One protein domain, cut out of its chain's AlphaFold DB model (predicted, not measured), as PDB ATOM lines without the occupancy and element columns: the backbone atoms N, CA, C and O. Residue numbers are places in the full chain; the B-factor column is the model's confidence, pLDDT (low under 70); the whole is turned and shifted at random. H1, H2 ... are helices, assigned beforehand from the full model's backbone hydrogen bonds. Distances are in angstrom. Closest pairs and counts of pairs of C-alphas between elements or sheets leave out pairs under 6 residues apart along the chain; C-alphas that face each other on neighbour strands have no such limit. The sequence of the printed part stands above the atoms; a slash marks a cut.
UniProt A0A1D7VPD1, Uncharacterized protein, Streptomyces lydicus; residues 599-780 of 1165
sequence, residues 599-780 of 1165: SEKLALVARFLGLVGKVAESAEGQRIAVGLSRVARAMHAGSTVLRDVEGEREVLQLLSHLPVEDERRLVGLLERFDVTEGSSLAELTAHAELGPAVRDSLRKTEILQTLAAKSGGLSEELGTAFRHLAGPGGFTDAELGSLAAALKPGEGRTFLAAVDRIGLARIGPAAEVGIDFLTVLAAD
ATOM      1  N   SER A 599     -14.377   4.352 -11.317       47.69
ATOM      2  CA  SER A 599     -13.895   5.686 -10.922       47.69
ATOM      3  C   SER A 599     -14.209   6.794 -11.937       47.69
ATOM      4  O   SER A 599     -14.641   7.878 -11.554       47.69
ATOM      5  N   GLU A 600     -14.032   6.541 -13.236       51.69
ATOM      6  CA  GLU A 600     -14.114   7.595 -14.260       51.69
ATOM      7  C   GLU A 600     -15.555   8.045 -14.552       51.69
ATOM      8  O   GLU A 600     -15.799   9.235 -14.755       51.69
ATOM      9  N   LYS A 601     -16.531   7.127 -14.488       54.81
ATOM     10  CA  LYS A 601     -17.960   7.477 -14.586       54.81
ATOM     11  C   LYS A 601     -18.412   8.293 -13.376       54.81
ATOM     12  O   LYS A 601     -19.067   9.318 -13.543       54.81
ATOM     13  N   LEU A 602     -17.993   7.890 -12.171       53.19
ATOM     14  CA  LEU A 602     -18.235   8.662 -10.951       53.19
ATOM     15  C   LEU A 602     -17.599  10.058 -11.032       53.19
ATOM     16  O   LEU A 602     -18.223  11.016 -10.598       53.19
ATOM     17  N   ALA A 603     -16.427  10.213 -11.655       56.69
ATOM     18  CA  ALA A 603     -15.785  11.516 -11.851       56.69
ATOM     19  C   ALA A 603     -16.482  12.429 -12.884       56.69
ATOM     20  O   ALA A 603     -16.345  13.651 -12.804       56.69
ATOM     21  N   LEU A 604     -17.213  11.881 -13.863       59.06
ATOM     22  CA  LEU A 604     -18.067  12.670 -14.766       59.06
ATOM     23  C   LEU A 604     -19.356  13.099 -14.059       59.06
ATOM     24  O   LEU A 604     -19.697  14.280 -14.047       59.06
ATOM     25  N   VAL A 605     -20.019  12.166 -13.375       57.31
ATOM     26  CA  VAL A 605     -21.252  12.452 -12.630       57.31
ATOM     27  C   VAL A 605     -20.995  13.394 -11.446       57.31
ATOM     28  O   VAL A 605     -21.784  14.302 -11.204       57.31
ATOM     29  N   ALA A 606     -19.863  13.268 -10.749       56.34
ATOM     30  CA  ALA A 606     -19.468  14.198  -9.692       56.34
ATOM     31  C   ALA A 606     -19.122  15.600 -10.223       56.34
ATOM     32  O   ALA A 606     -19.357  16.575  -9.515       56.34
ATOM     33  N   ARG A 607     -18.623  15.727 -11.462       62.03
ATOM     34  CA  ARG A 607     -18.466  17.034 -12.126       62.03
ATOM     35  C   ARG A 607     -19.823  17.664 -12.435       62.03
ATOM     36  O   ARG A 607     -20.049  18.802 -12.039       62.03
ATOM     37  N   PHE A 608     -20.737  16.901 -13.035       63.78
ATOM     38  CA  PHE A 608     -22.104  17.344 -13.337       63.78
ATOM     39  C   PHE A 608     -22.865  17.785 -12.072       63.78
ATOM     40  O   PHE A 608     -23.492  18.839 -12.045       63.78
ATOM     41  N   LEU A 609     -22.748  17.023 -10.977       60.38
ATOM     42  CA  LEU A 609     -23.337  17.385  -9.682       60.38
ATOM     43  C   LEU A 609     -22.609  18.563  -9.004       60.38
ATOM     44  O   LEU A 609     -23.253  19.393  -8.364       60.38
ATOM     45  N   GLY A 610     -21.292  18.691  -9.183       56.06
ATOM     46  CA  GLY A 610     -20.502  19.805  -8.653       56.06
ATOM     47  C   GLY A 610     -20.892  21.162  -9.249       56.06
ATOM     48  O   GLY A 610     -21.074  22.122  -8.503       56.06
ATOM     49  N   LEU A 611     -21.111  21.232 -10.569       56.06
ATOM     50  CA  LEU A 611     -21.519  22.453 -11.291       56.06
ATOM     51  C   LEU A 611     -22.874  23.022 -10.824       56.06
ATOM     52  O   LEU A 611     -23.123  24.230 -10.906       56.06
ATOM     53  N   VAL A 612     -23.733  22.161 -10.273       54.50
ATOM     54  CA  VAL A 612     -25.038  22.524  -9.701       54.50
ATOM     55  C   VAL A 612     -25.028  22.631  -8.165       54.50
ATOM     56  O   VAL A 612     -26.075  22.844  -7.559       54.50
ATOM     57  N   GLY A 613     -23.862  22.495  -7.520       55.69
ATOM     58  CA  GLY A 613     -23.702  22.615  -6.064       55.69
ATOM     59  C   GLY A 613     -24.188  21.408  -5.247       55.69
ATOM     60  O   GLY A 613     -24.459  21.550  -4.054       55.69
ATOM     61  N   LYS A 614     -24.317  20.223  -5.859       55.09
ATOM     62  CA  LYS A 614     -24.808  18.989  -5.220       55.09
ATOM     63  C   LYS A 614     -23.655  18.028  -4.908       55.09
ATOM     64  O   LYS A 614     -22.748  17.816  -5.708       55.09
ATOM     65  N   VAL A 615     -23.700  17.401  -3.732       54.00
ATOM     66  CA  VAL A 615     -22.660  16.463  -3.274       54.00
ATOM     67  C   VAL A 615     -22.983  15.048  -3.754       54.00
ATOM     68  O   VAL A 615     -23.931  14.435  -3.263       54.00
ATOM     69  N   ALA A 616     -22.175  14.509  -4.671       48.47
ATOM     70  CA  ALA A 616     -22.372  13.182  -5.267       48.47
ATOM     71  C   ALA A 616     -22.410  12.026  -4.247       48.47
ATOM     72  O   ALA A 616     -23.112  11.041  -4.459       48.47
ATOM     73  N   GLU A 617     -21.702  12.159  -3.124       49.84
ATOM     74  CA  GLU A 617     -21.656  11.154  -2.051       49.84
ATOM     75  C   GLU A 617     -22.879  11.183  -1.117       49.84
ATOM     76  O   GLU A 617     -23.079  10.259  -0.332       49.84
ATOM     77  N   SER A 618     -23.729  12.212  -1.205       50.69
ATOM     78  CA  SER A 618     -24.979  12.267  -0.440       50.69
ATOM     79  C   SER A 618     -26.018  11.283  -0.991       50.69
ATOM     80  O   SER A 618     -26.063  11.016  -2.190       50.69
ATOM     81  N   ALA A 619     -26.934  10.798  -0.147       53.88
ATOM     82  CA  ALA A 619     -28.030   9.915  -0.578       53.88
ATOM     83  C   ALA A 619     -29.017  10.574  -1.574       53.88
ATOM     84  O   ALA A 619     -29.857   9.904  -2.176       53.88
ATOM     85  N   GLU A 620     -28.952  11.895  -1.738       60.78
ATOM     86  CA  GLU A 620     -29.645  12.649  -2.785       60.78
ATOM     87  C   GLU A 620     -28.817  12.659  -4.077       60.78
ATOM     88  O   GLU A 620     -29.299  12.204  -5.113       60.78
ATOM     89  N   GLY A 621     -27.535  13.035  -3.992       62.47
ATOM     90  CA  GLY A 621     -26.584  12.995  -5.106       62.47
ATOM     91  C   GLY A 621     -26.457  11.616  -5.755       62.47
ATOM     92  O   GLY A 621     -26.461  11.527  -6.976       62.47
ATOM     93  N   GLN A 622     -26.453  10.534  -4.970       60.56
ATOM     94  CA  GLN A 622     -26.443   9.159  -5.483       60.56
ATOM     95  C   GLN A 622     -27.715   8.800  -6.272       60.56
ATOM     96  O   GLN A 622     -27.637   8.064  -7.254       60.56
ATOM     97  N   ARG A 623     -28.887   9.331  -5.891       69.19
ATOM     98  CA  ARG A 623     -30.138   9.118  -6.644       69.19
ATOM     99  C   ARG A 623     -30.134   9.901  -7.953       69.19
ATOM    100  O   ARG A 623     -30.406   9.317  -8.999       69.19
ATOM    101  N   ILE A 624     -29.732  11.174  -7.916       74.06
ATOM    102  CA  ILE A 624     -29.590  12.007  -9.122       74.06
ATOM    103  C   ILE A 624     -28.552  11.390 -10.075       74.06
ATOM    104  O   ILE A 624     -28.796  11.311 -11.273       74.06
ATOM    105  N   ALA A 625     -27.429  10.889  -9.547       73.06
ATOM    106  CA  ALA A 625     -26.390  10.193 -10.301       73.06
ATOM    107  C   ALA A 625     -26.937   8.994 -11.091       73.06
ATOM    108  O   ALA A 625     -26.687   8.871 -12.290       73.06
ATOM    109  N   VAL A 626     -27.722   8.134 -10.433       77.38
ATOM    110  CA  VAL A 626     -28.383   6.989 -11.076       77.38
ATOM    111  C   VAL A 626     -29.405   7.454 -12.119       77.38
ATOM    112  O   VAL A 626     -29.431   6.907 -13.222       77.38
ATOM    113  N   GLY A 627     -30.201   8.483 -11.812       82.94
ATOM    114  CA  GLY A 627     -31.149   9.084 -12.752       82.94
ATOM    115  C   GLY A 627     -30.466   9.615 -14.017       82.94
ATOM    116  O   GLY A 627     -30.870   9.268 -15.125       82.94
ATOM    117  N   LEU A 628     -29.374  10.369 -13.865       86.88
ATOM    118  CA  LEU A 628     -28.589  10.928 -14.968       86.88
ATOM    119  C   LEU A 628     -27.966   9.831 -15.843       86.88
ATOM    120  O   LEU A 628     -28.067   9.895 -17.066       86.88
ATOM    121  N   SER A 629     -27.398   8.786 -15.231       84.06
ATOM    122  CA  SER A 629     -26.909   7.594 -15.943       84.06
ATOM    123  C   SER A 629     -28.008   6.924 -16.776       84.06
ATOM    124  O   SER A 629     -27.784   6.550 -17.928       84.06
ATOM    125  N   ARG A 630     -29.226   6.798 -16.228       89.31
ATOM    126  CA  ARG A 630     -30.375   6.230 -16.950       89.31
ATOM    127  C   ARG A 630     -30.839   7.139 -18.099       89.31
ATOM    128  O   ARG A 630     -31.112   6.620 -19.179       89.31
ATOM    129  N   VAL A 631     -30.851   8.465 -17.920       92.81
ATOM    130  CA  VAL A 631     -31.128   9.436 -19.003       92.81
ATOM    131  C   VAL A 631     -30.085   9.332 -20.118       92.81
ATOM    132  O   VAL A 631     -30.458   9.188 -21.279       92.81
ATOM    133  N   ALA A 632     -28.791   9.326 -19.785       92.00
ATOM    134  CA  ALA A 632     -27.708   9.200 -20.763       92.00
ATOM    135  C   ALA A 632     -27.783   7.876 -21.546       92.00
ATOM    136  O   ALA A 632     -27.594   7.858 -22.762       92.00
ATOM    137  N   ARG A 633     -28.139   6.770 -20.878       92.12
ATOM    138  CA  ARG A 633     -28.366   5.464 -21.520       92.12
ATOM    139  C   ARG A 633     -29.563   5.483 -22.468       92.12
ATOM    140  O   ARG A 633     -29.483   4.930 -23.563       92.12
ATOM    141  N   ALA A 634     -30.660   6.127 -22.070       92.88
ATOM    142  CA  ALA A 634     -31.833   6.291 -22.920       92.88
ATOM    143  C   ALA A 634     -31.519   7.157 -24.153       92.88
ATOM    144  O   ALA A 634     -31.891   6.784 -25.264       92.88
ATOM    145  N   MET A 635     -30.781   8.261 -23.980       95.12
ATOM    146  CA  MET A 635     -30.290   9.106 -25.076       95.12
ATOM    147  C   MET A 635     -29.387   8.324 -26.044       95.12
ATOM    148  O   MET A 635     -29.638   8.359 -27.246       95.12
ATOM    149  N   HIS A 636     -28.406   7.565 -25.536       94.69
ATOM    150  CA  HIS A 636     -27.522   6.704 -26.342       94.69
ATOM    151  C   HIS A 636     -28.304   5.685 -27.184       94.69
ATOM    152  O   HIS A 636     -28.087   5.558 -28.387       94.69
ATOM    153  N   ALA A 637     -29.263   4.990 -26.568       91.19
ATOM    154  CA  ALA A 637     -30.059   3.976 -27.252       91.19
ATOM    155  C   ALA A 637     -31.070   4.571 -28.252       91.19
ATOM    156  O   ALA A 637     -31.319   3.977 -29.305       91.19
ATOM    157  N   GLY A 638     -31.682   5.711 -27.917       90.56
ATOM    158  CA  GLY A 638     -32.798   6.302 -28.659       90.56
ATOM    159  C   GLY A 638     -32.413   7.294 -29.760       90.56
ATOM    160  O   GLY A 638     -33.161   7.417 -30.727       90.56
ATOM    161  N   SER A 639     -31.273   7.976 -29.644       93.75
ATOM    162  CA  SER A 639     -30.764   8.892 -30.673       93.75
ATOM    163  C   SER A 639     -30.151   8.129 -31.850       93.75
ATOM    164  O   SER A 639     -29.545   7.072 -31.676       93.75
ATOM    165  N   THR A 640     -30.261   8.682 -33.057       91.12
ATOM    166  CA  THR A 640     -29.503   8.213 -34.228       91.12
ATOM    167  C   THR A 640     -28.084   8.776 -34.281       91.12
ATOM    168  O   THR A 640     -27.233   8.147 -34.894       91.12
ATOM    169  N   VAL A 641     -27.818   9.920 -33.641       90.81
ATOM    170  CA  VAL A 641     -26.502  10.588 -33.627       90.81
ATOM    171  C   VAL A 641     -25.640  10.086 -32.467       90.81
ATOM    172  O   VAL A 641     -24.443   9.869 -32.628       90.81
ATOM    173  N   LEU A 642     -26.239   9.873 -31.289       92.06
ATOM    174  CA  LEU A 642     -25.503   9.422 -30.101       92.06
ATOM    175  C   LEU A 642     -25.291   7.905 -30.064       92.06
ATOM    176  O   LEU A 642     -24.470   7.437 -29.289       92.06
ATOM    177  N   ARG A 643     -25.970   7.115 -30.901       87.44
ATOM    178  CA  ARG A 643     -25.728   5.664 -30.967       87.44
ATOM    179  C   ARG A 643     -24.306   5.319 -31.422       87.44
ATOM    180  O   ARG A 643     -23.798   4.264 -31.050       87.44
ATOM    181  N   ASP A 644     -23.673   6.221 -32.169       80.00
ATOM    182  CA  ASP A 644     -22.332   6.055 -32.731       80.00
ATOM    183  C   ASP A 644     -21.194   6.393 -31.738       80.00
ATOM    184  O   ASP A 644     -20.025   6.218 -32.083       80.00
ATOM    185  N   VAL A 645     -21.492   6.852 -30.509       86.62
ATOM    186  CA  VAL A 645     -20.474   6.987 -29.440       86.62
ATOM    187  C   VAL A 645     -20.339   5.702 -28.615       86.62
ATOM    188  O   VAL A 645     -21.265   4.891 -28.573       86.62
ATOM    189  N   GLU A 646     -19.206   5.515 -27.924       81.31
ATOM    190  CA  GLU A 646     -18.817   4.266 -27.226       81.31
ATOM    191  C   GLU A 646     -19.616   3.933 -25.935       81.31
ATOM    192  O   GLU A 646     -19.170   3.190 -25.056       81.31
ATOM    193  N   GLY A 647     -20.866   4.394 -25.865       79.12
ATOM    194  CA  GLY A 647     -21.849   4.039 -24.851       79.12
ATOM    195  C   GLY A 647     -22.317   5.219 -24.004       79.12
ATOM    196  O   GLY A 647     -22.199   6.393 -24.345       79.12
ATOM    197  N   GLU A 648     -22.875   4.883 -22.841       81.25
ATOM    198  CA  GLU A 648     -23.408   5.841 -21.863       81.25
ATOM    199  C   GLU A 648     -22.353   6.849 -21.358       81.25
ATOM    200  O   GLU A 648     -22.702   7.951 -20.942       81.25
ATOM    201  N   ARG A 649     -21.064   6.481 -21.377       83.62
ATOM    202  CA  ARG A 649     -19.965   7.294 -20.832       83.62
ATOM    203  C   ARG A 649     -19.766   8.579 -21.633       83.62
ATOM    204  O   ARG A 649     -19.695   9.652 -21.045       83.62
ATOM    205  N   GLU A 650     -19.680   8.466 -22.949       87.06
ATOM    206  CA  GLU A 650     -19.434   9.581 -23.861       87.06
ATOM    207  C   GLU A 650     -20.641  10.524 -23.859       87.06
ATOM    208  O   GLU A 650     -20.470  11.740 -23.864       87.06
ATOM    209  N   VAL A 651     -21.860   9.984 -23.725       90.75
ATOM    210  CA  VAL A 651     -23.076  10.789 -23.527       90.75
ATOM    211  C   VAL A 651     -23.041  11.546 -22.195       90.75
ATOM    212  O   VAL A 651     -23.330  12.738 -22.180       90.75
ATOM    213  N   LEU A 652     -22.624  10.918 -21.086       87.81
ATOM    214  CA  LEU A 652     -22.405  11.625 -19.812       87.81
ATOM    215  C   LEU A 652     -21.323  12.710 -19.920       87.81
ATOM    216  O   LEU A 652     -21.445  13.760 -19.291       87.81
ATOM    217  N   GLN A 653     -20.280  12.483 -20.724       87.94
ATOM    218  CA  GLN A 653     -19.244  13.485 -20.968       87.94
ATOM    219  C   GLN A 653     -19.797  14.675 -21.764       87.94
ATOM    220  O   GLN A 653     -19.633  15.809 -21.325       87.94
ATOM    221  N   LEU A 654     -20.512  14.434 -22.870       92.62
ATOM    222  CA  LEU A 654     -21.183  15.474 -23.660       92.62
ATOM    223  C   LEU A 654     -22.170  16.290 -22.809       92.62
ATOM    224  O   LEU A 654     -22.165  17.518 -22.884       92.62
ATOM    225  N   LEU A 655     -22.959  15.623 -21.955       91.81
ATOM    226  CA  LEU A 655     -23.881  16.280 -21.026       91.81
ATOM    227  C   LEU A 655     -23.155  17.266 -20.092       91.81
ATOM    228  O   LEU A 655     -23.666  18.360 -19.888       91.81
ATOM    229  N   SER A 656     -21.949  16.938 -19.601       86.81
ATOM    230  CA  SER A 656     -21.130  17.818 -18.733       86.81
ATOM    231  C   SER A 656     -20.461  19.023 -19.426       86.81
ATOM    232  O   SER A 656     -19.677  19.763 -18.821       86.81
ATOM    233  N   HIS A 657     -20.747  19.215 -20.716       90.75
ATOM    234  CA  HIS A 657     -20.365  20.392 -21.497       90.75
ATOM    235  C   HIS A 657     -21.588  21.136 -22.060       90.75
ATOM    236  O   HIS A 657     -21.439  21.984 -22.943       90.75
ATOM    237  N   LEU A 658     -22.792  20.856 -21.553       93.38
ATOM    238  CA  LEU A 658     -23.964  21.685 -21.816       93.38
ATOM    239  C   LEU A 658     -23.920  22.986 -20.991       93.38
ATOM    240  O   LEU A 658     -23.144  23.098 -20.037       93.38
ATOM    241  N   PRO A 659     -24.721  24.005 -21.353       92.38
ATOM    242  CA  PRO A 659     -24.913  25.185 -20.516       92.38
ATOM    243  C   PRO A 659     -25.348  24.813 -19.097       92.38
ATOM    244  O   PRO A 659     -26.203  23.948 -18.901       92.38
ATOM    245  N   VAL A 660     -24.795  25.507 -18.101       86.75
ATOM    246  CA  VAL A 660     -25.008  25.201 -16.675       86.75
ATOM    247  C   VAL A 660     -26.491  25.320 -16.289       86.75
ATOM    248  O   VAL A 660     -26.968  24.643 -15.383       86.75
ATOM    249  N   GLU A 661     -27.257  26.149 -16.993       87.50
ATOM    250  CA  GLU A 661     -28.703  26.302 -16.837       87.50
ATOM    251  C   GLU A 661     -29.467  25.038 -17.257       87.50
ATOM    252  O   GLU A 661     -30.408  24.642 -16.564       87.50
ATOM    253  N   ASP A 662     -29.044  24.377 -18.339       89.38
ATOM    254  CA  ASP A 662     -29.630  23.117 -18.805       89.38
ATOM    255  C   ASP A 662     -29.268  21.970 -17.849       89.38
ATOM    256  O   ASP A 662     -30.138  21.176 -17.484       89.38
ATOM    257  N   GLU A 663     -28.020  21.932 -17.361       85.44
ATOM    258  CA  GLU A 663     -27.580  20.985 -16.328       85.44
ATOM    259  C   GLU A 663     -28.399  21.148 -15.034       85.44
ATOM    260  O   GLU A 663     -28.995  20.184 -14.547       85.44
ATOM    261  N   ARG A 664     -28.516  22.379 -14.509       87.19
ATOM    262  CA  ARG A 664     -29.332  22.703 -13.320       87.19
ATOM    263  C   ARG A 664     -30.795  22.323 -13.507       87.19
ATOM    264  O   ARG A 664     -31.403  21.782 -12.583       87.19
ATOM    265  N   ARG A 665     -31.367  22.595 -14.683       89.19
ATOM    266  CA  ARG A 665     -32.756  22.250 -15.006       89.19
ATOM    267  C   ARG A 665     -32.963  20.737 -15.020       89.19
ATOM    268  O   ARG A 665     -33.947  20.270 -14.451       89.19
ATOM    269  N   LEU A 666     -32.041  19.978 -15.616       89.94
ATOM    270  CA  LEU A 666     -32.106  18.519 -15.647       89.94
ATOM    271  C   LEU A 666     -31.938  17.919 -14.239       89.94
ATOM    272  O   LEU A 666     -32.752  17.089 -13.839       89.94
ATOM    273  N   VAL A 667     -30.963  18.386 -13.450       86.25
ATOM    274  CA  VAL A 667     -30.771  17.937 -12.057       86.25
ATOM    275  C   VAL A 667     -31.990  18.250 -11.188       86.25
ATOM    276  O   VAL A 667     -32.518  17.351 -10.538       86.25
ATOM    277  N   GLY A 668     -32.505  19.481 -11.229       87.00
ATOM    278  CA  GLY A 668     -33.676  19.886 -10.442       87.00
ATOM    279  C   GLY A 668     -34.976  19.157 -10.813       87.00
ATOM    280  O   GLY A 668     -35.936  19.182 -10.041       87.00
ATOM    281  N   LEU A 669     -35.023  18.497 -11.977       90.12
ATOM    282  CA  LEU A 669     -36.092  17.572 -12.359       90.12
ATOM    283  C   LEU A 669     -35.816  16.146 -11.855       90.12
ATOM    284  O   LEU A 669     -36.722  15.530 -11.302       90.12
ATOM    285  N   LEU A 670     -34.577  15.652 -11.960       87.31
ATOM    286  CA  LEU A 670     -34.155  14.345 -11.427       87.31
ATOM    287  C   LEU A 670     -34.192  14.261  -9.887       87.31
ATOM    288  O   LEU A 670     -34.253  13.173  -9.324       87.31
ATOM    289  N   GLU A 671     -34.205  15.399  -9.191       84.88
ATOM    290  CA  GLU A 671     -34.490  15.482  -7.751       84.88
ATOM    291  C   GLU A 671     -35.954  15.174  -7.405       84.88
ATOM    292  O   GLU A 671     -36.238  14.644  -6.329       84.88
ATOM    293  N   ARG A 672     -36.885  15.512  -8.308       88.12
ATOM    294  CA  ARG A 672     -38.336  15.349  -8.110       88.12
ATOM    295  C   ARG A 672     -38.883  14.068  -8.734       88.12
ATOM    296  O   ARG A 672     -39.859  13.519  -8.227       88.12
ATOM    297  N   PHE A 673     -38.266  13.604  -9.818       87.25
ATOM    298  CA  PHE A 673     -38.725  12.482 -10.630       87.25
ATOM    299  C   PHE A 673     -37.626  11.420 -10.741       87.25
ATOM    300  O   PHE A 673     -36.586  11.658 -11.354       87.25
ATOM    301  N   ASP A 674     -37.866  10.236 -10.171       81.00
ATOM    302  CA  ASP A 674     -36.970   9.090 -10.349       81.00
ATOM    303  C   ASP A 674     -37.161   8.492 -11.750       81.00
ATOM    304  O   ASP A 674     -38.280   8.197 -12.179       81.00
ATOM    305  N   VAL A 675     -36.057   8.311 -12.468       87.44
ATOM    306  CA  VAL A 675     -36.048   7.679 -13.788       87.44
ATOM    307  C   VAL A 675     -35.941   6.180 -13.580       87.44
ATOM    308  O   VAL A 675     -34.917   5.702 -13.096       87.44
ATOM    309  N   THR A 676     -36.968   5.417 -13.946       84.44
ATOM    310  CA  THR A 676     -36.977   3.963 -13.739       84.44
ATOM    311  C   THR A 676     -35.954   3.256 -14.626       84.44
ATOM    312  O   THR A 676     -35.644   3.677 -15.746       84.44
ATOM    313  N   GLU A 677     -35.403   2.152 -14.128       78.81
ATOM    314  CA  GLU A 677     -34.480   1.330 -14.904       78.81
ATOM    315  C   GLU A 677     -35.183   0.708 -16.115       78.81
ATOM    316  O   GLU A 677     -36.252   0.118 -15.985       78.81
ATOM    317  N   GLY A 678     -34.582   0.863 -17.298       78.81
ATOM    318  CA  GLY A 678     -35.178   0.442 -18.568       78.81
ATOM    319  C   GLY A 678     -36.000   1.517 -19.292       78.81
ATOM    320  O   GLY A 678     -36.409   1.255 -20.418       78.81
ATOM    321  N   SER A 679     -36.188   2.712 -18.707       88.06
ATOM    322  CA  SER A 679     -36.855   3.848 -19.372       88.06
ATOM    323  C   SER A 679     -36.274   4.127 -20.762       88.06
ATOM    324  O   SER A 679     -35.070   4.351 -20.911       88.06
ATOM    325  N   SER A 680     -37.133   4.169 -21.776       93.06
ATOM    326  CA  SER A 680     -36.775   4.540 -23.144       93.06
ATOM    327  C   SER A 680     -36.760   6.059 -23.345       93.06
ATOM    328  O   SER A 680     -37.422   6.818 -22.635       93.06
ATOM    329  N   LEU A 681     -36.051   6.529 -24.379       93.88
ATOM    330  CA  LEU A 681     -36.038   7.953 -24.737       93.88
ATOM    331  C   LEU A 681     -37.440   8.481 -25.085       93.88
ATOM    332  O   LEU A 681     -37.756   9.632 -24.790       93.88
ATOM    333  N   ALA A 682     -38.294   7.638 -25.674       92.81
ATOM    334  CA  ALA A 682     -39.677   7.982 -25.988       92.81
ATOM    335  C   ALA A 682     -40.504   8.234 -24.715       92.81
ATOM    336  O   ALA A 682     -41.205   9.237 -24.635       92.81
ATOM    337  N   GLU A 683     -40.373   7.385 -23.692       92.12
ATOM    338  CA  GLU A 683     -41.066   7.564 -22.406       92.12
ATOM    339  C   GLU A 683     -40.561   8.807 -21.661       92.12
ATOM    340  O   GLU A 683     -41.364   9.616 -21.191       92.12
ATOM    341  N   LEU A 684     -39.241   9.016 -21.618       93.06
ATOM    342  CA  LEU A 684     -38.647  10.189 -20.967       93.06
ATOM    343  C   LEU A 684     -39.050  11.498 -21.648       93.06
ATOM    344  O   LEU A 684     -39.376  12.465 -20.964       93.06
ATOM    345  N   THR A 685     -39.070  11.538 -22.983       93.31
ATOM    346  CA  THR A 685     -39.492  12.733 -23.732       93.31
ATOM    347  C   THR A 685     -41.011  12.943 -23.720       93.31
ATOM    348  O   THR A 685     -41.459  14.087 -23.822       93.31
ATOM    349  N   ALA A 686     -41.816  11.893 -23.540       92.00
ATOM    350  CA  ALA A 686     -43.266  11.999 -23.361       92.00
ATOM    351  C   ALA A 686     -43.685  12.508 -21.965       92.00
ATOM    352  O   ALA A 686     -44.803  12.999 -21.806       92.00
ATOM    353  N   HIS A 687     -42.809  12.429 -20.957       93.38
ATOM    354  CA  HIS A 687     -43.098  12.912 -19.606       93.38
ATOM    355  C   HIS A 687     -43.377  14.428 -19.586       93.38
ATOM    356  O   HIS A 687     -42.584  15.217 -20.094       93.38
ATOM    357  N   ALA A 688     -44.460  14.855 -18.926       90.62
ATOM    358  CA  ALA A 688     -44.936  16.243 -18.960       90.62
ATOM    359  C   ALA A 688     -43.887  17.285 -18.503       90.62
ATOM    360  O   ALA A 688     -43.614  18.232 -19.235       90.62
ATOM    361  N   GLU A 689     -43.275  17.100 -17.324       90.00
ATOM    362  CA  GLU A 689     -42.252  18.027 -16.796       90.00
ATOM    363  C   GLU A 689     -40.810  17.703 -17.225       90.00
ATOM    364  O   GLU A 689     -40.076  18.601 -17.635       90.00
ATOM    365  N   LEU A 690     -40.390  16.434 -17.141       91.56
ATOM    366  CA  LEU A 690     -39.033  15.999 -17.499       91.56
ATOM    367  C   LEU A 690     -38.764  16.045 -19.017       91.56
ATOM    368  O   LEU A 690     -37.661  16.387 -19.442       91.56
ATOM    369  N   GLY A 691     -39.767  15.743 -19.844       93.00
ATOM    370  CA  GLY A 691     -39.610  15.566 -21.287       93.00
ATOM    371  C   GLY A 691     -39.137  16.794 -22.069       93.00
ATOM    372  O   GLY A 691     -38.300  16.623 -22.956       93.00
ATOM    373  N   PRO A 692     -39.592  18.028 -21.768       94.06
ATOM    374  CA  PRO A 692     -39.008  19.243 -22.326       94.06
ATOM    375  C   PRO A 692     -37.500  19.350 -22.070       94.06
ATOM    376  O   PRO A 692     -36.746  19.495 -23.025       94.06
ATOM    377  N   ALA A 693     -37.048  19.187 -20.821       92.62
ATOM    378  CA  ALA A 693     -35.625  19.275 -20.489       92.62
ATOM    379  C   ALA A 693     -34.805  18.163 -21.161       92.62
ATOM    380  O   ALA A 693     -33.752  18.440 -21.719       92.62
ATOM    381  N   VAL A 694     -35.319  16.926 -21.203       94.25
ATOM    382  CA  VAL A 694     -34.660  15.815 -21.914       94.25
ATOM    383  C   VAL A 694     -34.561  16.081 -23.421       94.25
ATOM    384  O   VAL A 694     -33.526  15.775 -24.004       94.25
ATOM    385  N   ARG A 695     -35.580  16.677 -24.062       94.12
ATOM    386  CA  ARG A 695     -35.516  17.065 -25.488       94.12
ATOM    387  C   ARG A 695     -34.492  18.166 -25.757       94.12
ATOM    388  O   ARG A 695     -33.761  18.067 -26.738       94.12
ATOM    389  N   ASP A 696     -34.452  19.192 -24.912       92.06
ATOM    390  CA  ASP A 696     -33.524  20.320 -25.061       92.06
ATOM    391  C   ASP A 696     -32.072  19.854 -24.843       92.06
ATOM    392  O   ASP A 696     -31.210  20.071 -25.695       92.06
ATOM    393  N   SER A 697     -31.817  19.095 -23.768       94.56
ATOM    394  CA  SER A 697     -30.511  18.476 -23.517       94.56
ATOM    395  C   SER A 697     -30.101  17.521 -24.640       94.56
ATOM    396  O   SER A 697     -28.949  17.562 -25.062       94.56
ATOM    397  N   LEU A 698     -31.019  16.695 -25.164       95.00
ATOM    398  CA  LEU A 698     -30.746  15.796 -26.290       95.00
ATOM    399  C   LEU A 698     -30.271  16.578 -27.521       95.00
ATOM    400  O   LEU A 698     -29.184  16.295 -28.015       95.00
ATOM    401  N   ARG A 699     -31.031  17.587 -27.975       94.69
ATOM    402  CA  ARG A 699     -30.672  18.391 -29.158       94.69
ATOM    403  C   ARG A 699     -29.281  19.002 -29.032       94.69
ATOM    404  O   ARG A 699     -28.450  18.834 -29.923       94.69
ATOM    405  N   LYS A 700     -28.993  19.661 -27.906       95.62
ATOM    406  CA  LYS A 700     -27.676  20.272 -27.675       95.62
ATOM    407  C   LYS A 700     -26.557  19.225 -27.599       95.62
ATOM    408  O   LYS A 700     -25.477  19.464 -28.133       95.62
ATOM    409  N   THR A 701     -26.824  18.048 -27.031       95.94
ATOM    410  CA  THR A 701     -25.881  16.911 -26.991       95.94
ATOM    411  C   THR A 701     -25.582  16.372 -28.397       95.94
ATOM    412  O   THR A 701     -24.426  16.105 -28.713       95.94
ATOM    413  N   GLU A 702     -26.585  16.259 -29.274       95.75
ATOM    414  CA  GLU A 702     -26.426  15.813 -30.671       95.75
ATOM    415  C   GLU A 702     -25.642  16.828 -31.525       95.75
ATOM    416  O   GLU A 702     -24.774  16.446 -32.317       95.75
ATOM    417  N   ILE A 703     -25.888  18.129 -31.330       96.12
ATOM    418  CA  ILE A 703     -25.133  19.207 -31.990       96.12
ATOM    419  C   ILE A 703     -23.676  19.208 -31.508       96.12
ATOM    420  O   ILE A 703     -22.756  19.223 -32.332       96.12
ATOM    421  N   LEU A 704     -23.443  19.128 -30.193       95.94
ATOM    422  CA  LEU A 704     -22.098  19.048 -29.623       95.94
ATOM    423  C   LEU A 704     -21.354  17.796 -30.108       95.94
ATOM    424  O   LEU A 704     -20.188  17.898 -30.481       95.94
ATOM    425  N   GLN A 705     -22.021  16.640 -30.184       94.75
ATOM    426  CA  GLN A 705     -21.433  15.421 -30.743       94.75
ATOM    427  C   GLN A 705     -21.075  15.587 -32.227       94.75
ATOM    428  O   GLN A 705     -20.013  15.142 -32.660       94.75
ATOM    429  N   THR A 706     -21.911  16.275 -33.007       93.88
ATOM    430  CA  THR A 706     -21.623  16.578 -34.418       93.88
ATOM    431  C   THR A 706     -20.378  17.462 -34.558       93.88
ATOM    432  O   THR A 706     -19.514  17.193 -35.397       93.88
ATOM    433  N   LEU A 707     -20.235  18.482 -33.706       93.12
ATOM    434  CA  LEU A 707     -19.040  19.329 -33.650       93.12
ATOM    435  C   LEU A 707     -17.803  18.552 -33.168       93.12
ATOM    436  O   LEU A 707     -16.722  18.717 -33.733       93.12
ATOM    437  N   ALA A 708     -17.952  17.674 -32.173       92.50
ATOM    438  CA  ALA A 708     -16.879  16.836 -31.637       92.50
ATOM    439  C   ALA A 708     -16.353  15.855 -32.693       92.50
ATOM    440  O   ALA A 708     -15.149  15.812 -32.950       92.50
ATOM    441  N   ALA A 709     -17.242  15.148 -33.397       91.75
ATOM    442  CA  ALA A 709     -16.881  14.265 -34.505       91.75
ATOM    443  C   ALA A 709     -16.107  15.016 -35.607       91.75
ATOM    444  O   ALA A 709     -15.086  14.534 -36.098       91.75
ATOM    445  N   LYS A 710     -16.527  16.244 -35.944       91.75
ATOM    446  CA  LYS A 710     -15.826  17.103 -36.915       91.75
ATOM    447  C   LYS A 710     -14.521  17.714 -36.376       91.75
ATOM    448  O   LYS A 710     -13.693  18.134 -37.181       91.75
ATOM    449  N   SER A 711     -14.306  17.717 -35.060       88.19
ATOM    450  CA  SER A 711     -13.092  18.209 -34.375       88.19
ATOM    451  C   SER A 711     -12.053  17.119 -34.069       88.19
ATOM    452  O   SER A 711     -10.960  17.433 -33.594       88.19
ATOM    453  N   GLY A 712     -12.366  15.848 -34.347       85.00
ATOM    454  CA  GLY A 712     -11.524  14.703 -33.983       85.00
ATOM    455  C   GLY A 712     -11.673  14.259 -32.522       85.00
ATOM    456  O   GLY A 712     -10.760  13.643 -31.980       85.00
ATOM    457  N   GLY A 713     -12.796  14.593 -31.883       87.88
ATOM    458  CA  GLY A 713     -13.112  14.271 -30.493       87.88
ATOM    459  C   GLY A 713     -13.673  15.468 -29.723       87.88
ATOM    460  O   GLY A 713     -13.608  16.615 -30.170       87.88
ATOM    461  N   LEU A 714     -14.226  15.192 -28.544       88.62
ATOM    462  CA  LEU A 714     -14.668  16.211 -27.596       88.62
ATOM    463  C   LEU A 714     -13.467  16.703 -26.776       88.62
ATOM    464  O   LEU A 714     -12.768  15.896 -26.164       88.62
ATOM    465  N   SER A 715     -13.237  18.016 -26.753       87.75
ATOM    466  CA  SER A 715     -12.181  18.651 -25.956       87.75
ATOM    467  C   SER A 715     -12.753  19.710 -25.008       87.75
ATOM    468  O   SER A 715     -13.869  20.195 -25.208       87.75
ATOM    469  N   GLU A 716     -11.989  20.086 -23.979       85.69
ATOM    470  CA  GLU A 716     -12.391  21.121 -23.011       85.69
ATOM    471  C   GLU A 716     -12.571  22.495 -23.681       85.69
ATOM    472  O   GLU A 716     -13.460  23.261 -23.303       85.69
ATOM    473  N   GLU A 717     -11.781  22.795 -24.717       87.12
ATOM    474  CA  GLU A 717     -11.912  24.013 -25.523       87.12
ATOM    475  C   GLU A 717     -13.216  24.001 -26.329       87.12
ATOM    476  O   GLU A 717     -13.949  24.992 -26.316       87.12
ATOM    477  N   LEU A 718     -13.554  22.869 -26.967       91.62
ATOM    478  CA  LEU A 718     -14.821  22.709 -27.685       91.62
ATOM    479  C   LEU A 718     -16.017  22.834 -26.739       91.62
ATOM    480  O   LEU A 718     -16.948  23.580 -27.030       91.62
ATOM    481  N   GLY A 719     -15.989  22.138 -25.602       90.19
ATOM    482  CA  GLY A 719     -17.062  22.206 -24.613       90.19
ATOM    483  C   GLY A 719     -17.222  23.606 -24.016       90.19
ATOM    484  O   GLY A 719     -18.337  24.066 -23.793       90.19
ATOM    485  N   THR A 720     -16.124  24.335 -23.806       89.75
ATOM    486  CA  THR A 720     -16.169  25.720 -23.308       89.75
ATOM    487  C   THR A 720     -16.705  26.692 -24.357       89.75
ATOM    488  O   THR A 720     -17.565  27.509 -24.030       89.75
ATOM    489  N   ALA A 721     -16.288  26.562 -25.621       90.94
ATOM    490  CA  ALA A 721     -16.880  27.318 -26.720       90.94
ATOM    491  C   ALA A 721     -18.379  27.003 -26.870       90.94
ATOM    492  O   ALA A 721     -19.186  27.920 -26.981       90.94
ATOM    493  N   PHE A 722     -18.775  25.730 -26.800       94.88
ATOM    494  CA  PHE A 722     -20.172  25.320 -26.923       94.88
ATOM    495  C   PHE A 722     -21.054  25.841 -25.779       94.88
ATOM    496  O   PHE A 722     -22.146  26.333 -26.048       94.88
ATOM    497  N   ARG A 723     -20.576  25.834 -24.525       92.88
ATOM    498  CA  ARG A 723     -21.294  26.450 -23.391       92.88
ATOM    499  C   ARG A 723     -21.568  27.937 -23.600       92.88
ATOM    500  O   ARG A 723     -22.656  28.395 -23.268       92.88
ATOM    501  N   HIS A 724     -20.614  28.674 -24.171       92.06
ATOM    502  CA  HIS A 724     -20.809  30.083 -24.532       92.06
ATOM    503  C   HIS A 724     -21.800  30.236 -25.696       92.06
ATOM    504  O   HIS A 724     -22.717  31.046 -25.635       92.06
ATOM    505  N   LEU A 725     -21.653  29.417 -26.741       92.69
ATOM    506  CA  LEU A 725     -22.478  29.468 -27.952       92.69
ATOM    507  C   LEU A 725     -23.938  29.035 -27.736       92.69
ATOM    508  O   LEU A 725     -24.804  29.549 -28.433       92.69
ATOM    509  N   ALA A 726     -24.211  28.112 -26.810       93.44
ATOM    510  CA  ALA A 726     -25.536  27.527 -26.552       93.44
ATOM    511  C   ALA A 726     -26.188  27.982 -25.231       93.44
ATOM    512  O   ALA A 726     -27.279  27.508 -24.888       93.44
ATOM    513  N   GLY A 727     -25.491  28.827 -24.464       88.38
ATOM    514  CA  GLY A 727     -25.899  29.297 -23.141       88.38
ATOM    515  C   GLY A 727     -26.816  30.526 -23.156       88.38
ATOM    516  O   GLY A 727     -27.357  30.898 -24.200       88.38
ATOM    517  N   PRO A 728     -27.024  31.176 -21.997       81.75
ATOM    518  CA  PRO A 728     -27.866  32.365 -21.885       81.75
ATOM    519  C   PRO A 728     -27.332  33.519 -22.742       81.75
ATOM    520  O   PRO A 728     -26.222  33.996 -22.530       81.75
ATOM    521  N   GLY A 729     -28.129  33.972 -23.714       80.62
ATOM    522  CA  GLY A 729     -27.689  34.968 -24.696       80.62
ATOM    523  C   GLY A 729     -26.795  34.408 -25.811       80.62
ATOM    524  O   GLY A 729     -26.211  35.194 -26.551       80.62
ATOM    525  N   GLY A 730     -26.688  33.083 -25.937       88.38
ATOM    526  CA  GLY A 730     -26.126  32.390 -27.095       88.38
ATOM    527  C   GLY A 730     -27.144  32.198 -28.227       88.38
ATOM    528  O   GLY A 730     -28.237  32.766 -28.216       88.38
ATOM    529  N   PHE A 731     -26.770  31.389 -29.215       92.38
ATOM    530  CA  PHE A 731     -27.573  31.060 -30.391       92.38
ATOM    531  C   PHE A 731     -28.567  29.916 -30.117       92.38
ATOM    532  O   PHE A 731     -28.403  29.121 -29.188       92.38
ATOM    533  N   THR A 732     -29.601  29.814 -30.948       92.62
ATOM    534  CA  THR A 732     -30.623  28.761 -30.880       92.62
ATOM    535  C   THR A 732     -30.104  27.398 -31.353       92.62
ATOM    536  O   THR A 732     -29.174  27.303 -32.155       92.62
ATOM    537  N   ASP A 733     -30.764  26.312 -30.929       91.81
ATOM    538  CA  ASP A 733     -30.451  24.943 -31.374       91.81
ATOM    539  C   ASP A 733     -30.423  24.807 -32.917       91.81
ATOM    540  O   ASP A 733     -29.618  24.054 -33.462       91.81
ATOM    541  N   ALA A 734     -31.279  25.542 -33.640       88.31
ATOM    542  CA  ALA A 734     -31.357  25.496 -35.104       88.31
ATOM    543  C   ALA A 734     -30.177  26.215 -35.789       88.31
ATOM    544  O   ALA A 734     -29.616  25.715 -36.769       88.31
ATOM    545  N   GLU A 735     -29.764  27.359 -35.242       90.06
ATOM    546  CA  GLU A 735     -28.579  28.113 -35.662       90.06
ATOM    547  C   GLU A 735     -27.297  27.305 -35.413       90.06
ATOM    548  O   GLU A 735     -26.468  27.141 -36.311       90.06
ATOM    549  N   LEU A 736     -27.167  26.712 -34.224       93.00
ATOM    550  CA  LEU A 736     -26.031  25.860 -33.867       93.00
ATOM    551  C   LEU A 736     -25.998  24.561 -34.679       93.00
ATOM    552  O   LEU A 736     -24.919  24.118 -35.074       93.00
ATOM    553  N   GLY A 737     -27.158  23.974 -34.985       90.88
ATOM    554  CA  GLY A 737     -27.267  22.846 -35.909       90.88
ATOM    555  C   GLY A 737     -26.809  23.204 -37.327       90.88
ATOM    556  O   GLY A 737     -26.081  22.430 -37.946       90.88
ATOM    557  N   SER A 738     -27.153  24.399 -37.813       85.25
ATOM    558  CA  SER A 738     -26.724  24.907 -39.127       85.25
ATOM    559  C   SER A 738     -25.213  25.162 -39.184       85.25
ATOM    560  O   SER A 738     -24.546  24.720 -40.121       85.25
ATOM    561  N   LEU A 739     -24.645  25.774 -38.141       90.75
ATOM    562  CA  LEU A 739     -23.200  25.944 -37.966       90.75
ATOM    563  C   LEU A 739     -22.466  24.592 -37.927       90.75
ATOM    564  O   LEU A 739     -21.482  24.382 -38.643       90.75
ATOM    565  N   ALA A 740     -22.972  23.649 -37.128       91.12
ATOM    566  CA  ALA A 740     -22.422  22.301 -37.030       91.12
ATOM    567  C   ALA A 740     -22.533  21.536 -38.356       91.12
ATOM    568  O   ALA A 740     -21.638  20.754 -38.674       91.12
ATOM    569  N   ALA A 741     -23.580  21.766 -39.153       88.88
ATOM    570  CA  ALA A 741     -23.743  21.193 -40.486       88.88
ATOM    571  C   ALA A 741     -22.740  21.777 -41.498       88.88
ATOM    572  O   ALA A 741     -22.092  20.996 -42.199       88.88
ATOM    573  N   ALA A 742     -22.564  23.105 -41.525       86.19
ATOM    574  CA  ALA A 742     -21.686  23.822 -42.456       86.19
ATOM    575  C   ALA A 742     -20.203  23.428 -42.338       86.19
ATOM    576  O   ALA A 742     -19.490  23.372 -43.341       86.19
ATOM    577  N   LEU A 743     -19.745  23.118 -41.123       90.81
ATOM    578  CA  LEU A 743     -18.378  22.671 -40.857       90.81
ATOM    579  C   LEU A 743     -18.037  21.371 -41.617       90.81
ATOM    580  O   LEU A 743     -18.792  20.396 -41.579       90.81
ATOM    581  N   LYS A 744     -16.874  21.302 -42.269       89.25
ATOM    582  CA  LYS A 744     -16.409  20.083 -42.965       89.25
ATOM    583  C   LYS A 744     -15.815  19.053 -41.977       89.25
ATOM    584  O   LYS A 744     -15.250  19.449 -40.955       89.25
ATOM    585  N   PRO A 745     -15.911  17.732 -42.239       88.94
ATOM    586  CA  PRO A 745     -15.269  16.715 -41.401       88.94
ATOM    587  C   PRO A 745     -13.755  16.936 -41.271       88.94
ATOM    588  O   PRO A 745     -13.071  17.107 -42.276       88.94
ATOM    589  N   GLY A 746     -13.244  16.923 -40.038       86.94
ATOM    590  CA  GLY A 746     -11.831  17.160 -39.714       86.94
ATOM    591  C   GLY A 746     -11.461  18.626 -39.450       86.94
ATOM    592  O   GLY A 746     -10.419  18.880 -38.849       86.94
ATOM    593  N   GLU A 747     -12.309  19.589 -39.824       88.31
ATOM    594  CA  GLU A 747     -11.994  21.025 -39.728       88.31
ATOM    595  C   GLU A 747     -12.342  21.675 -38.384       88.31
ATOM    596  O   GLU A 747     -12.065  22.855 -38.170       88.31
ATOM    597  N   GLY A 748     -12.924  20.936 -37.435       87.50
ATOM    598  CA  GLY A 748     -13.360  21.506 -36.157       87.50
ATOM    599  C   GLY A 748     -12.224  22.084 -35.307       87.50
ATOM    600  O   GLY A 748     -12.423  23.074 -34.608       87.50
ATOM    601  N   ARG A 749     -10.994  21.567 -35.439       88.69
ATOM    602  CA  ARG A 749      -9.809  22.174 -34.799       88.69
ATOM    603  C   ARG A 749      -9.453  23.529 -35.419       88.69
ATOM    604  O   ARG A 749      -9.086  24.449 -34.692       88.69
ATOM    605  N   THR A 750      -9.582  23.658 -36.741       89.81
ATOM    606  CA  THR A 750      -9.387  24.915 -37.481       89.81
ATOM    607  C   THR A 750     -10.456  25.935 -37.085       89.81
ATOM    608  O   THR A 750     -10.139  27.093 -36.819       89.81
ATOM    609  N   PHE A 751     -11.708  25.484 -36.950       92.44
ATOM    610  CA  PHE A 751     -12.829  26.294 -36.476       92.44
ATOM    611  C   PHE A 751     -12.615  26.820 -35.053       92.44
ATOM    612  O   PHE A 751     -12.716  28.023 -34.829       92.44
ATOM    613  N   LEU A 752     -12.239  25.957 -34.104       91.69
ATOM    614  CA  LEU A 752     -11.962  26.369 -32.724       91.69
ATOM    615  C   LEU A 752     -10.802  27.367 -32.637       91.69
ATOM    616  O   LEU A 752     -10.896  28.341 -31.895       91.69
ATOM    617  N   ALA A 753      -9.749  27.191 -33.442       89.38
ATOM    618  CA  ALA A 753      -8.657  28.159 -33.526       89.38
ATOM    619  C   ALA A 753      -9.102  29.517 -34.108       89.38
ATOM    620  O   ALA A 753      -8.592  30.556 -33.695       89.38
ATOM    621  N   ALA A 754     -10.060  29.536 -35.042       89.25
ATOM    622  CA  ALA A 754     -10.644  30.776 -35.554       89.25
ATOM    623  C   ALA A 754     -11.563  31.456 -34.517       89.25
ATOM    624  O   ALA A 754     -11.481  32.670 -34.339       89.25
ATOM    625  N   VAL A 755     -12.373  30.680 -33.786       91.19
ATOM    626  CA  VAL A 755     -13.236  31.152 -32.685       91.19
ATOM    627  C   VAL A 755     -12.413  31.746 -31.537       91.19
ATOM    628  O   VAL A 755     -12.712  32.850 -31.087       91.19
ATOM    629  N   ASP A 756     -11.334  31.083 -31.114       89.06
ATOM    630  CA  ASP A 756     -10.383  31.615 -30.126       89.06
ATOM    631  C   ASP A 756      -9.737  32.927 -30.611       89.06
ATOM    632  O   ASP A 756      -9.644  33.907 -29.871       89.06
ATOM    633  N   ARG A 757      -9.383  33.000 -31.902       88.62
ATOM    634  CA  ARG A 757      -8.777  34.199 -32.501       88.62
ATOM    635  C   ARG A 757      -9.733  35.395 -32.609       88.62
ATOM    636  O   ARG A 757      -9.262  36.535 -32.589       88.62
ATOM    637  N   ILE A 758     -11.039  35.151 -32.718       88.50
ATOM    638  CA  ILE A 758     -12.099  36.167 -32.586       88.50
ATOM    639  C   ILE A 758     -12.252  36.573 -31.108       88.50
ATOM    640  O   ILE A 758     -12.296  37.766 -30.783       88.50
ATOM    641  N   GLY A 759     -12.266  35.574 -30.222       90.06
ATOM    642  CA  GLY A 759     -12.502  35.679 -28.786       90.06
ATOM    643  C   GLY A 759     -13.987  35.524 -28.449       90.06
ATOM    644  O   GLY A 759     -14.816  36.285 -28.941       90.06
ATOM    645  N   LEU A 760     -14.320  34.566 -27.573       88.50
ATOM    646  CA  LEU A 760     -15.709  34.198 -27.244       88.50
ATOM    647  C   LEU A 760     -16.577  35.391 -26.813       88.50
ATOM    648  O   LEU A 760     -17.711  35.504 -27.256       88.50
ATOM    649  N   ALA A 761     -16.033  36.338 -26.043       86.69
ATOM    650  CA  ALA A 761     -16.763  37.531 -25.597       86.69
ATOM    651  C   ALA A 761     -17.284  38.440 -26.738       86.69
ATOM    652  O   ALA A 761     -18.150  39.275 -26.494       86.69
ATOM    653  N   ARG A 762     -16.775  38.288 -27.972       87.19
ATOM    654  CA  ARG A 762     -17.258  39.000 -29.171       87.19
ATOM    655  C   ARG A 762     -18.305  38.226 -29.972       87.19
ATOM    656  O   ARG A 762     -18.797  38.746 -30.968       87.19
ATOM    657  N   ILE A 763     -18.610  36.995 -29.572       87.62
ATOM    658  CA  ILE A 763     -19.486  36.076 -30.295       87.62
ATOM    659  C   ILE A 763     -20.827  35.947 -29.568       87.62
ATOM    660  O   ILE A 763     -20.867  35.659 -28.372       87.62
ATOM    661  N   GLY A 764     -21.916  36.115 -30.317       84.12
ATOM    662  CA  GLY A 764     -23.291  35.967 -29.841       84.12
ATOM    663  C   GLY A 764     -24.292  36.698 -30.749       84.12
ATOM    664  O   GLY A 764     -23.871  37.486 -31.598       84.12
ATOM    665  N   PRO A 765     -25.612  36.497 -30.574       74.25
ATOM    666  CA  PRO A 765     -26.650  37.111 -31.412       74.25
ATOM    667  C   PRO A 765     -26.653  38.647 -31.377       74.25
ATOM    668  O   PRO A 765     -27.065  39.285 -32.338       74.25
ATOM    669  N   ALA A 766     -26.192  39.239 -30.270       75.88
ATOM    670  CA  ALA A 766     -26.118  40.687 -30.055       75.88
ATOM    671  C   ALA A 766     -24.670  41.213 -29.930       75.88
ATOM    672  O   ALA A 766     -24.455  42.308 -29.410       75.88
ATOM    673  N   ALA A 767     -23.674  40.425 -30.349       80.06
ATOM    674  CA  ALA A 767     -22.254  40.760 -30.230       80.06
ATOM    675  C   ALA A 767     -21.645  41.217 -31.575       80.06
ATOM    676  O   ALA A 767     -22.331  41.296 -32.590       80.06
ATOM    677  N   GLU A 768     -20.339  41.515 -31.598       78.00
ATOM    678  CA  GLU A 768     -19.623  41.953 -32.813       78.00
ATOM    679  C   GLU A 768     -19.608  40.890 -33.936       78.00
ATOM    680  O   GLU A 768     -19.420  41.230 -35.109       78.00
ATOM    681  N   VAL A 769     -19.783  39.610 -33.577       81.44
ATOM    682  CA  VAL A 769     -19.789  38.451 -34.478       81.44
ATOM    683  C   VAL A 769     -21.013  37.560 -34.220       81.44
ATOM    684  O   VAL A 769     -21.079  36.832 -33.226       81.44
ATOM    685  N   GLY A 770     -21.967  37.594 -35.157       83.00
ATOM    686  CA  GLY A 770     -23.165  36.744 -35.174       83.00
ATOM    687  C   GLY A 770     -22.968  35.377 -35.852       83.00
ATOM    688  O   GLY A 770     -21.901  35.076 -36.400       83.00
ATOM    689  N   ILE A 771     -24.020  34.548 -35.837       84.50
ATOM    690  CA  ILE A 771     -23.982  33.166 -36.347       84.50
ATOM    691  C   ILE A 771     -23.725  33.087 -37.854       84.50
ATOM    692  O   ILE A 771     -23.012  32.185 -38.294       84.50
ATOM    693  N   ASP A 772     -24.245  34.026 -38.646       78.94
ATOM    694  CA  ASP A 772     -24.126  33.987 -40.108       78.94
ATOM    695  C   ASP A 772     -22.663  34.053 -40.537       78.94
ATOM    696  O   ASP A 772     -22.197  33.217 -41.313       78.94
ATOM    697  N   PHE A 773     -21.898  34.973 -39.937       82.44
ATOM    698  CA  PHE A 773     -20.458  35.070 -40.159       82.44
ATOM    699  C   PHE A 773     -19.744  33.779 -39.752       82.44
ATOM    700  O   PHE A 773     -18.924  33.281 -40.517       82.44
ATOM    701  N   LEU A 774     -20.072  33.191 -38.594       86.06
ATOM    702  CA  LEU A 774     -19.461  31.933 -38.141       86.06
ATOM    703  C   LEU A 774     -19.805  30.739 -39.041       86.06
ATOM    704  O   LEU A 774     -18.951  29.887 -39.271       86.06
ATOM    705  N   THR A 775     -21.022  30.686 -39.575       85.00
ATOM    706  CA  THR A 775     -21.497  29.611 -40.459       85.00
ATOM    707  C   THR A 775     -20.839  29.715 -41.833       85.00
ATOM    708  O   THR A 775     -20.301  28.736 -42.355       85.00
ATOM    709  N   VAL A 776     -20.789  30.929 -42.385       79.38
ATOM    710  CA  VAL A 776     -20.094  31.255 -43.636       79.38
ATOM    711  C   VAL A 776     -18.575  31.046 -43.509       79.38
ATOM    712  O   VAL A 776     -17.937  30.584 -44.460       79.38
ATOM    713  N   LEU A 777     -17.999  31.302 -42.331       85.56
ATOM    714  CA  LEU A 777     -16.606  31.007 -41.983       85.56
ATOM    715  C   LEU A 777     -16.342  29.490 -41.906       85.56
ATOM    716  O   LEU A 777     -15.412  29.006 -42.548       85.56
ATOM    717  N   ALA A 778     -17.175  28.733 -41.183       86.25
ATOM    718  CA  ALA A 778     -17.044  27.281 -41.002       86.25
ATOM    719  C   ALA A 778     -17.158  26.480 -42.315       86.25
ATOM    720  O   ALA A 778     -16.605  25.383 -42.424       86.25
ATOM    721  N   ALA A 779     -17.837  27.036 -43.324       84.81
ATOM    722  CA  ALA A 779     -18.038  26.405 -44.625       84.81
ATOM    723  C   ALA A 779     -16.754  26.239 -45.472       84.81
ATOM    724  O   ALA A 779     -16.717  25.367 -46.348       84.81
ATOM    725  N   ASP A 780     -15.678  27.012 -45.251       84.38
ATOM    726  CA  ASP A 780     -14.388  26.769 -45.921       84.38
ATOM    727  C   ASP A 780     -13.162  27.063 -45.049       84.38
ATOM    728  O   ASP A 780     -12.983  28.159 -44.518       84.38
TER     729      ASP A 780
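This is residues 599 to 780 of the 1165 residues of an uncharacterized protein of Streptomyces lydicus (UniProt A0A1D7VPD1). Picture two helical lobes joined by one long helix, H6: the lobe of H1 to H5 packs round its first part, and the lobe of H7 to H10 gathers on its last part. Within the lobes most helices cross, though H8 lies between H6 and H10, side by side with both. The printed part has 182 residues, with ten named helices, H1 to H10 in chain order, and no named strand; its class is all helix. It is compact, with a radius of gyration of the C-alphas of 16.3 A and spans of 47 by 34 by 31 A.

Find C-alpha 599 at (-13.895, 5.686, -10.922); from there H1 runs to residue 611, 18.4 A away. H2 takes residues 621 to 638 over 25.3 A, followed by H3, residues 648 to 655, H4, residues 660 to 670, and H5, residues 681 to 686. Look next for C-alpha 690 at (-39.033, 15.999, -17.499), where H6, the longest helix, sets out for residue 711, 31.0 A away. Then come H7, residues 716 to 726, H8, residues 733 to 742, H9, residues 748 to 758, and H10, residues 771 to 778, ending with C-alpha 778 at (-17.044, 27.281, -41.002).

Begin at H6, the hub, which touches six helices. Its residues 690 to 697 alone touch H4, closest at C-alphas 693 and 666, 6.0 A apart, at a steep tilt of 43 degrees, opposite ways. H5 and H6 touch only at the corner, with C-alphas 685 and 691 closest at 3.7 A. Residues 697 to 705 alone touch H3, closest at C-alphas 701 and 654, 5.9 A, about perpendicular at 86 degrees. Look next at H2: its residues 628 to 636 alone touch H3, with C-alphas 633 and 648 closest at 5.0 A. H1 and H3 touch at C-alphas 604 and 653, 6.4 A apart, at a shallow tilt of 24 degrees, the same way. Back on H6, residues 699 to 707 alone touch H8, with C-alphas 707 and 740 closest at 5.6 A, at a shallow tilt of 18 degrees, the same way. H8 touches H10, closest at C-alphas 739 and 775, 4.7 A. H7 touches H9, closest at C-alphas 718 and 752, 6.9 A. H1 and H10 are apart. In H1 to H10 every O i to N i+4 pair is within hydrogen-bond range.

The C-alphas farthest apart, Ala 619 and Asp 780, are 50.3 A apart. The printed part has no cut, and the one long link is residues 759 to 770, between H9 and H10. Mean pLDDT of the printed part is 84.1; look for values under 70 at residues 599 to 623.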